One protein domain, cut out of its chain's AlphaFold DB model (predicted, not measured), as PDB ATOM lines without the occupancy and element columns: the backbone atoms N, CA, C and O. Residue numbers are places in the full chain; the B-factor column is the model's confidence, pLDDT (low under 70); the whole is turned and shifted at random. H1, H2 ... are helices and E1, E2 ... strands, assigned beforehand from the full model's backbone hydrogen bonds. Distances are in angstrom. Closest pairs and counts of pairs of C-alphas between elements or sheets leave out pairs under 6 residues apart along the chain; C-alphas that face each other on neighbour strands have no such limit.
ATOM      1  N   PHE A 123      -4.627 -29.997  34.874       96.69
ATOM      2  CA  PHE A 123      -5.661 -29.473  33.990       96.69
ATOM      3  C   PHE A 123      -6.928 -29.131  34.775       96.69
ATOM      4  O   PHE A 123      -7.395 -29.932  35.585       96.69
ATOM      5  N   ALA A 124      -7.511 -27.973  34.484       96.44
ATOM      6  CA  ALA A 124      -8.858 -27.618  34.911       96.44
ATOM      7  C   ALA A 124      -9.672 -27.123  33.714       96.44
ATOM      8  O   ALA A 124      -9.149 -26.444  32.831       96.44
ATOM      9  N   SER A 125     -10.965 -27.439  33.713       96.31
ATOM     10  CA  SER A 125     -11.937 -26.913  32.761       96.31
ATOM     11  C   SER A 125     -13.232 -26.586  33.488       96.31
ATOM     12  O   SER A 125     -13.690 -27.365  34.330       96.31
ATOM     13  N   VAL A 126     -13.786 -25.418  33.178       97.44
ATOM     14  CA  VAL A 126     -15.058 -24.936  33.712       97.44
ATOM     15  C   VAL A 126     -15.875 -24.298  32.599       97.44
ATOM     16  O   VAL A 126     -15.331 -23.647  31.702       97.44
ATOM     17  N   ASP A 127     -17.186 -24.469  32.695       97.44
ATOM     18  CA  ASP A 127     -18.160 -23.798  31.851       97.44
ATOM     19  C   ASP A 127     -18.889 -22.757  32.701       97.44
ATOM     20  O   ASP A 127     -19.204 -22.991  33.872       97.44
ATOM     21  N   GLY A 128     -19.146 -21.593  32.114       96.19
ATOM     22  CA  GLY A 128     -19.941 -20.556  32.747       96.19
ATOM     23  C   GLY A 128     -21.401 -20.989  32.929       96.19
ATOM     24  O   GLY A 128     -21.868 -21.943  32.293       96.19
ATOM     25  N   PRO A 129     -22.170 -20.260  33.752       96.12
ATOM     26  CA  PRO A 129     -23.586 -20.543  33.955       96.12
ATOM     27  C   PRO A 129     -24.389 -20.321  32.667       96.12
ATOM     28  O   PRO A 129     -23.906 -19.725  31.702       96.12
ATOM     29  N   ALA A 130     -25.657 -20.746  32.656       95.19
ATOM     30  CA  ALA A 130     -26.541 -20.594  31.495       95.19
ATOM     31  C   ALA A 130     -26.652 -19.137  30.998       95.19
ATOM     32  O   ALA A 130     -26.782 -18.908  29.802       95.19
ATOM     33  N   ALA A 131     -26.539 -18.145  31.888       95.56
ATOM     34  CA  ALA A 131     -26.510 -16.730  31.511       95.56
ATOM     35  C   ALA A 131     -25.334 -16.373  30.578       95.56
ATOM     36  O   ALA A 131     -25.433 -15.439  29.790       95.56
ATOM     37  N   SER A 132     -24.247 -17.149  30.593       96.56
ATOM     38  CA  SER A 132     -23.087 -16.932  29.724       96.56
ATOM     39  C   SER A 132     -23.298 -17.369  28.269       96.56
ATOM     40  O   SER A 132     -22.386 -17.215  27.465       96.56
ATOM     41  N   THR A 133     -24.477 -17.879  27.889       95.62
ATOM     42  CA  THR A 133     -24.811 -18.167  26.480       95.62
ATOM     43  C   THR A 133     -25.324 -16.938  25.727       95.62
ATOM     44  O   THR A 133     -25.578 -17.017  24.526       95.62
ATOM     45  N   THR A 134     -25.537 -15.801  26.398       94.75
ATOM     46  CA  THR A 134     -26.109 -14.607  25.764       94.75
ATOM     47  C   THR A 134     -25.105 -13.884  24.863       94.75
ATOM     48  O   THR A 134     -23.882 -14.000  25.004       94.75
ATOM     49  N   ALA A 135     -25.618 -13.070  23.937       92.88
ATOM     50  CA  ALA A 135     -24.785 -12.148  23.169       92.88
ATOM     51  C   ALA A 135     -23.999 -11.213  24.112       92.88
ATOM     52  O   ALA A 135     -24.532 -10.760  25.124       92.88
ATOM     53  N   GLY A 136     -22.727 -10.951  23.795       91.00
ATOM     54  CA  GLY A 136     -21.839 -10.104  24.604       91.00
ATOM     55  C   GLY A 136     -21.255 -10.760  25.864       91.00
ATOM     56  O   GLY A 136     -20.426 -10.141  26.524       91.00
ATOM     57  N   ALA A 137     -21.609 -12.012  26.191       95.56
ATOM     58  CA  ALA A 137     -21.096 -12.695  27.385       95.56
ATOM     59  C   ALA A 137     -19.557 -12.749  27.429       95.56
ATOM     60  O   ALA A 137     -18.949 -12.531  28.474       95.56
ATOM     61  N   PHE A 138     -18.906 -12.969  26.285       95.25
ATOM     62  CA  PHE A 138     -17.446 -13.008  26.219       95.25
ATOM     63  C   PHE A 138     -16.778 -11.638  26.428       95.25
ATOM     64  O   PHE A 138     -15.640 -11.568  26.890       95.25
ATOM     65  N   ASP A 139     -17.483 -10.538  26.161       92.94
ATOM     66  CA  ASP A 139     -16.958  -9.196  26.428       92.94
ATOM     67  C   ASP A 139     -16.970  -8.869  27.928       92.94
ATOM     68  O   ASP A 139     -16.072  -8.175  28.407       92.94
ATOM     69  N   LEU A 140     -17.907  -9.442  28.698       94.19
ATOM     70  CA  LEU A 140     -17.876  -9.375  30.165       94.19
ATOM     71  C   LEU A 140     -16.632 -10.071  30.728       94.19
ATOM     72  O   LEU A 140     -15.984  -9.547  31.630       94.19
ATOM     73  N   VAL A 141     -16.247 -11.208  30.143       94.50
ATOM     74  CA  VAL A 141     -15.033 -11.953  30.517       94.50
ATOM     75  C   VAL A 141     -13.780 -11.137  30.197       94.50
ATOM     76  O   VAL A 141     -12.918 -10.980  31.059       94.50
ATOM     77  N   LYS A 142     -13.695 -10.544  28.995       91.62
ATOM     78  CA  LYS A 142     -12.604  -9.623  28.615       91.62
ATOM     79  C   LYS A 142     -12.463  -8.474  29.616       91.62
ATOM     80  O   LYS A 142     -11.355  -8.181  30.066       91.62
ATOM     81  N   ALA A 143     -13.586  -7.858  29.993       90.94
ATOM     82  CA  ALA A 143     -13.613  -6.768  30.961       90.94
ATOM     83  C   ALA A 143     -13.174  -7.223  32.363       90.94
ATOM     84  O   ALA A 143     -12.368  -6.542  32.996       90.94
ATOM     85  N   ALA A 144     -13.643  -8.386  32.827       91.69
ATOM     86  CA  ALA A 144     -13.278  -8.954  34.125       91.69
ATOM     87  C   ALA A 144     -11.784  -9.301  34.228       91.69
ATOM     88  O   ALA A 144     -11.193  -9.162  35.298       91.69
ATOM     89  N   LEU A 145     -11.152  -9.691  33.115       90.00
ATOM     90  CA  LEU A 145      -9.705  -9.920  33.044       90.00
ATOM     91  C   LEU A 145      -8.881  -8.623  33.086       90.00
ATOM     92  O   LEU A 145      -7.662  -8.689  33.237       90.00
ATOM     93  N   GLY A 146      -9.522  -7.454  32.967       87.44
ATOM     94  CA  GLY A 146      -8.846  -6.158  32.882       87.44
ATOM     95  C   GLY A 146      -8.188  -5.901  31.523       87.44
ATOM     96  O   GLY A 146      -7.353  -5.005  31.404       87.44
ATOM     97  N   LEU A 147      -8.551  -6.672  30.493       82.44
ATOM     98  CA  LEU A 147      -7.987  -6.544  29.154       82.44
ATOM     99  C   LEU A 147      -8.635  -5.334  28.474       82.44
ATOM    100  O   LEU A 147      -9.808  -5.360  28.096       82.44
ATOM    101  N   ALA A 148      -7.882  -4.236  28.372       65.44
ATOM    102  CA  ALA A 148      -8.347  -3.024  27.708       65.44
ATOM    103  C   ALA A 148      -8.679  -3.303  26.234       65.44
ATOM    104  O   ALA A 148      -8.027  -4.120  25.578       65.44
ATOM    105  N   ALA A 149      -9.663  -2.579  25.691       62.00
ATOM    106  CA  ALA A 149      -9.936  -2.590  24.259       62.00
ATOM    107  C   ALA A 149      -8.663  -2.165  23.499       62.00
ATOM    108  O   ALA A 149      -8.266  -1.002  23.564       62.00
ATOM    109  N   GLY A 150      -8.013  -3.117  22.821       59.22
ATOM    110  CA  GLY A 150      -6.783  -2.888  22.056       59.22
ATOM    111  C   GLY A 150      -5.558  -3.706  22.474       59.22
ATOM    112  O   GLY A 150      -4.527  -3.545  21.830       59.22
ATOM    113  N   ALA A 151      -5.646  -4.574  23.492       72.56
ATOM    114  CA  ALA A 151      -4.598  -5.569  23.736       72.56
ATOM    115  C   ALA A 151      -4.428  -6.473  22.501       72.56
ATOM    116  O   ALA A 151      -5.412  -6.962  21.941       72.56
ATOM    117  N   ALA A 152      -3.187  -6.673  22.072       81.50
ATOM    118  CA  ALA A 152      -2.833  -7.480  20.915       81.50
ATOM    119  C   ALA A 152      -2.008  -8.702  21.329       81.50
ATOM    120  O   ALA A 152      -1.350  -8.722  22.370       81.50
ATOM    121  N   ALA A 153      -2.015  -9.733  20.481       85.81
ATOM    122  CA  ALA A 153      -1.126 -10.871  20.664       85.81
ATOM    123  C   ALA A 153       0.344 -10.399  20.718       85.81
ATOM    124  O   ALA A 153       0.805  -9.658  19.849       85.81
ATOM    125  N   GLY A 154       1.068 -10.837  21.744       88.50
ATOM    126  CA  GLY A 154       2.422 -10.419  22.098       88.50
ATOM    127  C   GLY A 154       2.494  -9.450  23.282       88.50
ATOM    128  O   GLY A 154       3.559  -9.346  23.896       88.50
ATOM    129  N   ASP A 155       1.396  -8.781  23.643       89.44
ATOM    130  CA  ASP A 155       1.398  -7.813  24.739       89.44
ATOM    131  C   ASP A 155       1.582  -8.493  26.096       89.44
ATOM    132  O   ASP A 155       1.042  -9.564  26.368       89.44
ATOM    133  N   SER A 156       2.336  -7.834  26.974       91.31
ATOM    134  CA  SER A 156       2.461  -8.201  28.384       91.31
ATOM    135  C   SER A 156       1.565  -7.286  29.205       91.31
ATOM    136  O   SER A 156       1.811  -6.081  29.274       91.31
ATOM    137  N   VAL A 157       0.517  -7.845  29.800       88.56
ATOM    138  CA  VAL A 157      -0.546  -7.075  30.452       88.56
ATOM    139  C   VAL A 157      -0.799  -7.577  31.873       88.56
ATOM    140  O   VAL A 157      -0.717  -8.783  32.126       88.56
ATOM    141  N   PRO A 158      -1.088  -6.675  32.828       87.75
ATOM    142  CA  PRO A 158      -1.584  -7.088  34.131       87.75
ATOM    143  C   PRO A 158      -2.966  -7.716  33.951       87.75
ATOM    144  O   PRO A 158      -3.826  -7.139  33.285       87.75
ATOM    145  N   VAL A 159      -3.178  -8.883  34.553       84.62
ATOM    146  CA  VAL A 159      -4.451  -9.606  34.460       84.62
ATOM    147  C   VAL A 159      -4.968  -9.998  35.833       84.62
ATOM    148  O   VAL A 159      -4.207 -10.347  36.738       84.62
ATOM    149  N   ALA A 160      -6.287  -9.950  35.985       84.88
ATOM    150  CA  ALA A 160      -6.970 -10.391  37.194       84.88
ATOM    151  C   ALA A 160      -7.346 -11.876  37.076       84.88
ATOM    152  O   ALA A 160      -8.491 -12.216  36.783       84.88
ATOM    153  N   LEU A 161      -6.366 -12.763  37.275       85.19
ATOM    154  CA  LEU A 161      -6.578 -14.214  37.244       85.19
ATOM    155  C   LEU A 161      -6.884 -14.760  38.655       85.19
ATOM    156  O   LEU A 161      -6.198 -14.388  39.613       85.19
ATOM    157  N   PRO A 162      -7.882 -15.650  38.814       85.12
ATOM    158  CA  PRO A 162      -8.156 -16.346  40.069       85.12
ATOM    159  C   PRO A 162      -6.929 -17.066  40.624       85.12
ATOM    160  O   PRO A 162      -6.230 -17.770  39.902       85.12
ATOM    161  N   GLY A 163      -6.688 -16.913  41.928       71.88
ATOM    162  CA  GLY A 163      -5.647 -17.662  42.635       71.88
ATOM    163  C   GLY A 163      -4.208 -17.202  42.380       71.88
ATOM    164  O   GLY A 163      -3.300 -17.764  42.989       71.88
ATOM    165  N   ILE A 164      -3.985 -16.168  41.560       69.31
ATOM    166  CA  ILE A 164      -2.645 -15.642  41.262       69.31
ATOM    167  C   ILE A 164      -2.490 -14.236  41.843       69.31
ATOM    168  O   ILE A 164      -3.314 -13.348  41.619       69.31
ATOM    169  N   ALA A 165      -1.413 -14.015  42.596       58.84
ATOM    170  CA  ALA A 165      -1.069 -12.694  43.106       58.84
ATOM    171  C   ALA A 165      -0.539 -11.824  41.954       58.84
ATOM    172  O   ALA A 165       0.603 -12.000  41.562       58.84
ATOM    173  N   SER A 166      -1.390 -10.937  41.414       57.56
ATOM    174  CA  SER A 166      -1.138  -9.991  40.306       57.56
ATOM    175  C   SER A 166       0.065 -10.345  39.420       57.56
ATOM    176  O   SER A 166       1.185  -9.889  39.667       57.56
ATOM    177  N   ASP A 167      -0.178 -11.123  38.373       65.69
ATOM    178  CA  ASP A 167       0.859 -11.463  37.407       65.69
ATOM    179  C   ASP A 167       0.714 -10.668  36.113       65.69
ATOM    180  O   ASP A 167      -0.377 -10.247  35.707       65.69
ATOM    181  N   VAL A 168       1.856 -10.477  35.460       85.38
ATOM    182  CA  VAL A 168       1.904 -10.035  34.070       85.38
ATOM    183  C   VAL A 168       1.761 -11.282  33.207       85.38
ATOM    184  O   VAL A 168       2.643 -12.139  33.201       85.38
ATOM    185  N   ALA A 169       0.659 -11.381  32.471       91.81
ATOM    186  CA  ALA A 169       0.476 -12.427  31.476       91.81
ATOM    187  C   ALA A 169       0.817 -11.899  30.082       91.81
ATOM    188  O   ALA A 169       0.598 -10.729  29.769       91.81
ATOM    189  N   VAL A 170       1.333 -12.784  29.233       94.75
ATOM    190  CA  VAL A 170       1.443 -12.525  27.799       94.75
ATOM    191  C   VAL A 170       0.123 -12.905  27.145       94.75
ATOM    192  O   VAL A 170      -0.323 -14.040  27.302       94.75
ATOM    193  N   VAL A 171      -0.481 -11.991  26.390       95.56
ATOM    194  CA  VAL A 171      -1.578 -12.325  25.477       95.56
ATOM    195  C   VAL A 171      -0.960 -13.068  24.299       95.56
ATOM    196  O   VAL A 171      -0.306 -12.459  23.464       95.56
ATOM    197  N   ASP A 172      -1.086 -14.389  24.245       96.56
ATOM    198  CA  ASP A 172      -0.495 -15.202  23.175       96.56
ATOM    199  C   ASP A 172      -1.459 -15.401  21.991       96.56
ATOM    200  O   ASP A 172      -1.009 -15.615  20.868       96.56
ATOM    201  N   PHE A 173      -2.768 -15.251  22.219       95.88
ATOM    202  CA  PHE A 173      -3.813 -15.392  21.207       95.88
ATOM    203  C   PHE A 173      -4.966 -14.435  21.489       95.88
ATOM    204  O   PHE A 173      -5.389 -14.288  22.638       95.88
ATOM    205  N   TRP A 174      -5.512 -13.819  20.442       93.12
ATOM    206  CA  TRP A 174      -6.655 -12.923  20.573       93.12
ATOM    207  C   TRP A 174      -7.492 -12.885  19.297       93.12
ATOM    208  O   TRP A 174      -6.988 -12.531  18.230       93.12
ATOM    209  N   ASN A 175      -8.785 -13.179  19.418       91.44
ATOM    210  CA  ASN A 175      -9.799 -12.832  18.424       91.44
ATOM    211  C   ASN A 175     -11.174 -12.645  19.098       91.44
ATOM    212  O   ASN A 175     -11.279 -12.553  20.324       91.44
ATOM    213  N   ASP A 176     -12.239 -12.583  18.300       89.69
ATOM    214  CA  ASP A 176     -13.598 -12.360  18.801       89.69
ATOM    215  C   ASP A 176     -14.122 -13.498  19.692       89.69
ATOM    216  O   ASP A 176     -14.990 -13.256  20.533       89.69
ATOM    217  N   HIS A 177     -13.577 -14.710  19.551       92.88
ATOM    218  CA  HIS A 177     -14.086 -15.936  20.169       92.88
ATOM    219  C   HIS A 177     -13.117 -16.589  21.156       92.88
ATOM    220  O   HIS A 177     -13.550 -17.409  21.958       92.88
ATOM    221  N   PHE A 178     -11.827 -16.256  21.129       96.06
ATOM    222  CA  PHE A 178     -10.817 -16.905  21.961       96.06
ATOM    223  C   PHE A 178      -9.766 -15.923  22.459       96.06
ATOM    224  O   PHE A 178      -9.347 -15.005  21.749       96.06
ATOM    225  N   ILE A 179      -9.303 -16.169  23.684       95.94
ATOM    226  CA  ILE A 179      -8.175 -15.461  24.291       95.94
ATOM    227  C   ILE A 179      -7.236 -16.500  24.882       95.94
ATOM    228  O   ILE A 179      -7.660 -17.363  25.655       95.94
ATOM    229  N   GLY A 180      -5.961 -16.398  24.533       97.06
ATOM    230  CA  GLY A 180      -4.883 -17.166  25.134       97.06
ATOM    231  C   GLY A 180      -4.012 -16.253  25.984       97.06
ATOM    232  O   GLY A 180      -3.482 -15.261  25.485       97.06
ATOM    233  N   LEU A 181      -3.878 -16.578  27.269       96.31
ATOM    234  CA  LEU A 181      -2.940 -15.923  28.174       96.31
ATOM    235  C   LEU A 181      -1.894 -16.930  28.650       96.31
ATOM    236  O   LEU A 181      -2.241 -18.045  29.043       96.31
ATOM    237  N   ARG A 182      -0.627 -16.523  28.678       96.44
ATOM    238  CA  ARG A 182       0.483 -17.318  29.211       96.44
ATOM    239  C   ARG A 182       1.180 -16.587  30.352       96.44
ATOM    240  O   ARG A 182       1.639 -15.459  30.176       96.44
ATOM    241  N   THR A 183       1.331 -17.263  31.486       94.25
ATOM    242  CA  THR A 183       2.198 -16.847  32.605       94.25
ATOM    243  C   THR A 183       3.513 -17.637  32.579       94.25
ATOM    244  O   THR A 183       3.817 -18.339  31.611       94.25
ATOM    245  N   GLY A 184       4.341 -17.522  33.622       92.12
ATOM    246  CA  GLY A 184       5.564 -18.328  33.752       92.12
ATOM    247  C   GLY A 184       5.313 -19.820  34.010       92.12
ATOM    248  O   GLY A 184       6.221 -20.643  33.859       92.12
ATOM    249  N   ASP A 185       4.094 -20.183  34.401       93.31
ATOM    250  CA  ASP A 185       3.740 -21.506  34.900       93.31
ATOM    251  C   ASP A 185       2.406 -22.048  34.386       93.31
ATOM    252  O   ASP A 185       2.096 -23.191  34.708       93.31
ATOM    253  N   ALA A 186       1.641 -21.307  33.583       95.88
ATOM    254  CA  ALA A 186       0.359 -21.783  33.086       95.88
ATOM    255  C   ALA A 186      -0.052 -21.179  31.736       95.88
ATOM    256  O   ALA A 186       0.374 -20.086  31.347       95.88
ATOM    257  N   LEU A 187      -0.928 -21.911  31.045       97.88
ATOM    258  CA  LEU A 187      -1.691 -21.451  29.890       97.88
ATOM    259  C   LEU A 187      -3.169 -21.358  30.277       97.88
ATOM    260  O   LEU A 187      -3.770 -22.356  30.672       97.88
ATOM    261  N   TYR A 188      -3.753 -20.172  30.129       97.44
ATOM    262  CA  TYR A 188      -5.176 -19.907  30.334       97.44
ATOM    263  C   TYR A 188      -5.833 -19.714  28.974       97.44
ATOM    264  O   TYR A 188      -5.335 -18.944  28.143       97.44
ATOM    265  N   ARG A 189      -6.923 -20.436  28.727       98.38
ATOM    266  CA  ARG A 189      -7.622 -20.448  27.442       98.38
ATOM    267  C   ARG A 189      -9.087 -20.149  27.677       98.38
ATOM    268  O   ARG A 189      -9.772 -20.892  28.371       98.38
ATOM    269  N   PHE A 190      -9.549 -19.042  27.117       97.56
ATOM    270  CA  PHE A 190     -10.920 -18.579  27.260       97.56
ATOM    271  C   PHE A 190     -11.654 -18.791  25.946       97.56
ATOM    272  O   PHE A 190     -11.143 -18.429  24.887       97.56
ATOM    273  N   PHE A 191     -12.854 -19.349  26.032       97.50
ATOM    274  CA  PHE A 191     -13.656 -19.750  24.889       97.50
ATOM    275  C   PHE A 191     -14.994 -19.010  24.929       97.50
ATOM    276  O   PHE A 191     -15.880 -19.341  25.716       97.50
ATOM    277  N   GLY A 192     -15.169 -18.027  24.054       96.25
ATOM    278  CA  GLY A 192     -16.419 -17.320  23.784       96.25
ATOM    279  C   GLY A 192     -17.400 -18.171  22.982       96.25
ATOM    280  O   GLY A 192     -17.866 -17.761  21.918       96.25
ATOM    281  N   ARG A 193     -17.710 -19.382  23.473       93.88
ATOM    282  CA  ARG A 193     -18.573 -20.338  22.757       93.88
ATOM    283  C   ARG A 193     -20.038 -19.922  22.707       93.88
ATOM    284  O   ARG A 193     -20.821 -20.562  22.012       93.88
ATOM    285  N   ASN A 194     -20.396 -18.822  23.364       93.06
ATOM    286  CA  ASN A 194     -21.708 -18.195  23.243       93.06
ATOM    287  C   ASN A 194     -21.991 -17.763  21.798       93.06
ATOM    288  O   ASN A 194     -23.142 -17.780  21.375       93.06
ATOM    289  N   ALA A 195     -20.944 -17.486  21.010       89.88
ATOM    290  CA  ALA A 195     -21.051 -17.300  19.563       89.88
ATOM    291  C   ALA A 195     -21.535 -18.559  18.811       89.88
ATOM    292  O   ALA A 195     -22.117 -18.438  17.739       89.88
ATOM    293  N   PHE A 196     -21.341 -19.746  19.392       86.06
ATOM    294  CA  PHE A 196     -21.720 -21.056  18.847       86.06
ATOM    295  C   PHE A 196     -22.867 -21.714  19.640       86.06
ATOM    296  O   PHE A 196     -23.099 -22.915  19.524       86.06
ATOM    297  N   GLY A 197     -23.576 -20.949  20.480       86.88
ATOM    298  CA  GLY A 197     -24.724 -21.438  21.253       86.88
ATOM    299  C   GLY A 197     -24.387 -22.235  22.520       86.88
ATOM    300  O   GLY A 197     -25.288 -22.833  23.105       86.88
ATOM    301  N   ALA A 198     -23.129 -22.234  22.971       91.69
ATOM    302  CA  ALA A 198     -22.699 -22.884  24.213       91.69
ATOM    303  C   ALA A 198     -22.230 -21.858  25.266       91.69
ATOM    304  O   ALA A 198     -21.896 -20.730  24.913       91.69
ATOM    305  N   PRO A 199     -22.185 -22.202  26.564       96.38
ATOM    306  CA  PRO A 199     -21.655 -21.306  27.591       96.38
ATOM    307  C   PRO A 199     -20.207 -20.892  27.310       96.38
ATOM    308  O   PRO A 199     -19.437 -21.656  26.710       96.38
ATOM    309  N   VAL A 200     -19.797 -19.721  27.802       97.50
ATOM    310  CA  VAL A 200     -18.367 -19.376  27.856       97.50
ATOM    311  C   VAL A 200     -17.619 -20.487  28.599       97.50
ATOM    312  O   VAL A 200     -18.117 -21.006  29.591       97.50
ATOM    313  N   GLY A 201     -16.442 -20.872  28.114       97.38
ATOM    314  CA  GLY A 201     -15.591 -21.873  28.757       97.38
ATOM    315  C   GLY A 201     -14.229 -21.312  29.134       97.38
ATOM    316  O   GLY A 201     -13.742 -20.369  28.505       97.38
ATOM    317  N   VAL A 202     -13.595 -21.927  30.128       97.81
ATOM    318  CA  VAL A 202     -12.184 -21.705  30.453       97.81
ATOM    319  C   VAL A 202     -11.487 -23.048  30.616       97.81
ATOM    320  O   VAL A 202     -12.017 -23.949  31.269       97.81
ATOM    321  N   THR A 203     -10.288 -23.176  30.049       98.12
ATOM    322  CA  THR A 203      -9.339 -24.226  30.429       98.12
ATOM    323  C   THR A 203      -8.055 -23.622  30.971       98.12
ATOM    324  O   THR A 203      -7.625 -22.534  30.572       98.12
ATOM    325  N   VAL A 204      -7.444 -24.343  31.906       97.38
ATOM    326  CA  VAL A 204      -6.164 -23.988  32.507       97.38
ATOM    327  C   VAL A 204      -5.244 -25.190  32.455       97.38
ATOM    328  O   VAL A 204      -5.579 -26.255  32.972       97.38
ATOM    329  N   HIS A 205      -4.073 -24.994  31.860       97.94
ATOM    330  CA  HIS A 205      -2.980 -25.959  31.838       97.94
ATOM    331  C   HIS A 205      -1.888 -25.436  32.771       97.94
ATOM    332  O   HIS A 205      -1.143 -24.530  32.398       97.94
ATOM    333  N   HIS A 206      -1.835 -25.939  34.006       96.56
ATOM    334  CA  HIS A 206      -0.940 -25.428  35.043       96.56
ATOM    335  C   HIS A 206       0.275 -26.344  35.249       96.56
ATOM    336  O   HIS A 206       0.140 -27.501  35.635       96.56
ATOM    337  N   PHE A 207       1.479 -25.807  35.077       96.25
ATOM    338  CA  PHE A 207       2.760 -26.528  35.092       96.25
ATOM    339  C   PHE A 207       3.591 -26.305  36.368       96.25
ATOM    340  O   PHE A 207       4.742 -26.742  36.455       96.25
ATOM    341  N   GLY A 208       3.052 -25.566  37.344       90.50
ATOM    342  CA  GLY A 208       3.679 -25.278  38.643       90.50
ATOM    343  C   GLY A 208       3.238 -26.174  39.813       90.50
ATOM    344  O   GLY A 208       3.611 -25.890  40.945       90.50
ATOM    345  N   GLY A 209       2.450 -27.232  39.570       85.19
ATOM    346  CA  GLY A 209       1.985 -28.149  40.627       85.19
ATOM    347  C   GLY A 209       0.812 -27.630  41.472       85.19
ATOM    348  O   GLY A 209       0.845 -27.740  42.695       85.19
ATOM    349  N   ALA A 210      -0.211 -27.055  40.831       88.12
ATOM    350  CA  ALA A 210      -1.442 -26.626  41.499       88.12
ATOM    351  C   ALA A 210      -2.266 -27.817  42.030       88.12
ATOM    352  O   ALA A 210      -2.146 -28.937  41.539       88.12
ATOM    353  N   ASP A 211      -3.153 -27.568  42.994       92.69
ATOM    354  CA  ASP A 211      -4.198 -28.534  43.347       92.69
ATOM    355  C   ASP A 211      -5.337 -28.468  42.319       92.69
ATOM    356  O   ASP A 211      -5.881 -27.393  42.062       92.69
ATOM    357  N   ALA A 212      -5.697 -29.607  41.724       91.62
ATOM    358  CA  ALA A 212      -6.670 -29.657  40.632       91.62
ATOM    359  C   ALA A 212      -8.073 -29.186  41.056       91.62
ATOM    360  O   ALA A 212      -8.756 -28.509  40.286       91.62
ATOM    361  N   THR A 213      -8.489 -29.522  42.282       94.12
ATOM    362  CA  THR A 213      -9.825 -29.190  42.795       94.12
ATOM    363  C   THR A 213      -9.901 -27.705  43.112       94.12
ATOM    364  O   THR A 213     -10.776 -27.016  42.600       94.12
ATOM    365  N   ALA A 214      -8.928 -27.180  43.862       93.56
ATOM    366  CA  ALA A 214      -8.855 -25.760  44.180       93.56
ATOM    367  C   ALA A 214      -8.713 -24.893  42.920       93.56
ATOM    368  O   ALA A 214      -9.325 -23.827  42.841       93.56
ATOM    369  N   LEU A 215      -7.947 -25.354  41.922       94.19
ATOM    370  CA  LEU A 215      -7.832 -24.668  40.639       94.19
ATOM    371  C   LEU A 215      -9.205 -24.592  39.967       94.19
ATOM    372  O   LEU A 215      -9.681 -23.492  39.697       94.19
ATOM    373  N   ARG A 216      -9.876 -25.731  39.769       95.56
ATOM    374  CA  ARG A 216     -11.209 -25.782  39.157       95.56
ATOM    375  C   ARG A 216     -12.223 -24.908  39.900       95.56
ATOM    376  O   ARG A 216     -12.890 -24.101  39.262       95.56
ATOM    377  N   ASP A 217     -12.314 -25.040  41.219       95.88
ATOM    378  CA  ASP A 217     -13.311 -24.335  42.027       95.88
ATOM    379  C   ASP A 217     -13.074 -22.816  42.007       95.88
ATOM    380  O   ASP A 217     -14.013 -22.050  41.816       95.88
ATOM    381  N   SER A 218     -11.814 -22.363  42.065       95.19
ATOM    382  CA  SER A 218     -11.493 -20.929  41.974       95.19
ATOM    383  C   SER A 218     -11.879 -20.304  40.627       95.19
ATOM    384  O   SER A 218     -12.271 -19.136  40.573       95.19
ATOM    385  N   TRP A 219     -11.780 -21.083  39.544       96.19
ATOM    386  CA  TRP A 219     -12.180 -20.666  38.203       96.19
ATOM    387  C   TRP A 219     -13.696 -20.707  38.009       96.19
ATOM    388  O   TRP A 219     -14.234 -19.795  37.380       96.19
ATOM    389  N   GLN A 220     -14.387 -21.695  38.587       96.81
ATOM    390  CA  GLN A 220     -15.851 -21.737  38.593       96.81
ATOM    391  C   GLN A 220     -16.417 -20.532  39.353       96.81
ATOM    392  O   GLN A 220     -17.178 -19.758  38.780       96.81
ATOM    393  N   ASP A 221     -15.953 -20.295  40.583       96.19
ATOM    394  CA  ASP A 221     -16.387 -19.169  41.420       96.19
ATOM    395  C   ASP A 221     -16.118 -17.806  40.763       96.19
ATOM    396  O   ASP A 221     -16.786 -16.807  41.042       96.19
ATOM    397  N   TRP A 222     -15.076 -17.704  39.939       95.44
ATOM    398  CA  TRP A 222     -14.787 -16.486  39.187       95.44
ATOM    399  C   TRP A 222     -15.741 -16.291  38.012       95.44
ATOM    400  O   TRP A 222     -16.248 -15.182  37.854       95.44
ATOM    401  N   LEU A 223     -16.015 -17.338  37.225       95.19
ATOM    402  CA  LEU A 223     -16.988 -17.257  36.135       95.19
ATOM    403  C   LEU A 223     -18.398 -16.982  36.657       95.19
ATOM    404  O   LEU A 223     -19.062 -16.104  36.116       95.19
ATOM    405  N   ASP A 224     -18.834 -17.670  37.711       95.81
ATOM    406  CA  ASP A 224     -20.175 -17.495  38.276       95.81
ATOM    407  C   ASP A 224     -20.392 -16.034  38.702       95.81
ATOM    408  O   ASP A 224     -21.337 -15.394  38.252       95.81
ATOM    409  N   ARG A 225     -19.420 -15.426  39.398       94.88
ATOM    410  CA  ARG A 225     -19.480 -14.007  39.801       94.88
ATOM    411  C   ARG A 225     -19.536 -12.998  38.649       94.88
ATOM    412  O   ARG A 225     -19.933 -11.859  38.880       94.88
ATOM    413  N   ILE A 226     -19.088 -13.354  37.443       94.69
ATOM    414  CA  ILE A 226     -19.185 -12.471  36.263       94.69
ATOM    415  C   ILE A 226     -20.621 -12.429  35.728       94.69
ATOM    416  O   ILE A 226     -21.015 -11.433  35.121       94.69
ATOM    417  N   PHE A 227     -21.380 -13.506  35.934       94.06
ATOM    418  CA  PHE A 227     -22.698 -13.725  35.341       94.06
ATOM    419  C   PHE A 227     -23.847 -13.791  36.364       94.06
ATOM    420  O   PHE A 227     -24.979 -14.074  35.960       94.06
ATOM    421  N   ASP A 228     -23.556 -13.531  37.641       87.00
ATOM    422  CA  ASP A 228     -24.521 -13.363  38.739       87.00
ATOM    423  C   ASP A 228     -25.328 -12.051  38.661       87.00
ATOM    424  O   ASP A 228     -24.807 -11.024  38.160       87.00
TER     425      ASP A 228
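What this domain is: This is residues 123 to 228 of the 228 residues of the protein "SRPBCC domain-containing protein" of Cryobacterium sp. Hh4 (UniProt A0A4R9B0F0). A strongly twisted, six-stranded antiparallel sheet forms a wall, with the long helix H4 packed along its E1 edge and the shorter H2 set nearly crosswise to H4 on the same face. No named helix is on the other face, and the short helices H1 and H3 meet beyond one end of the strands. The 106 printed residues hold four named helices and six named strands, in the order E1 H1 H2 E2 E3 E4 E5 H3 E6 H4; the sheet's order is E1 E6 E5 E4 E3 E2, and the class is mixed, helices and strands. The whole is compact, with a radius of gyration of the C-alphas of 12.8 A and spans of 33 by 33 by 20 A.

Where its parts are: The sheet holds E1, residues 123 to 127, from C-alpha 123 at (-5.661, -29.473, 33.990), 13.9 A long; E6, 201 to 206, 16.3 A; E5, 186 to 191, 16.4 A; E4, 178 to 182, 13.4 A; E3, 167 to 174, 18.5 A; and E2, 156 to 159, 9.3 A. H4, residues 212 to 227, is 23.2 A long and ends at C-alpha 227, (-22.698, -13.725, 35.341). H2, 137 to 144, measures 11.0 A, H1, 130 to 133, 5.8 A, and H3, 193 to 196, 5.1 A.

How they stand to each other: E2, E3, E4 and E5 form a meander, each strand the antiparallel neighbour of the one before, and each step is a hairpin. Within hydrogen-bond range are N 157 and O 169 for E2 and E3, 2.9 A; N 172 and O 180 for E3 and E4, 2.8 A; N 188 and O 181 for E4 and E5, 2.8 A; N 191 and O 201 for E5 and E6, 2.8 A; and N 204 and O 124 for E6 and E1, 2.9 A. E3's pairing is staggered: residues 167 to 170 pair with E2, 170 to 174 with E4. H2 and H4 are on the same face of the sheet and make two layers with it, that is, helices on one face of a sheet. H4's height over the sheet is 8.5 A; it is over E1 and, only just, with 3 C-alphas, over E6, along the strands at 25 degrees to E1 on the local plane. The closest C-alphas of E1 and H4, Ala 124 and Arg 216, are 5.2 A apart. H2 is over none of the strands, but only just, with 2 C-alphas falling on E5. With residues 223 to 226 alone H4 touches H2, about perpendicular at 74 degrees; their closest C-alphas, Leu 140 and Ile 226, are 7.0 A apart. H1 touches H3, the closest C-alphas being Thr 133 and Asn 194, 4.5 A. In H2 and H4 every O i to N i+4 pair is within hydrogen-bond range; H1 and H3 are too short for one.

The domain as a whole: The C-alphas farthest apart, Ala 135 and Gly 209, are 35.7 A apart. The printed part has no cut and ends at the chain's last residue, 228. The link from H2 to E2, 11 residues, is long. Mean pLDDT of the printed part is 90.8; residues 148 to 150 and 164 to 167 are under 70.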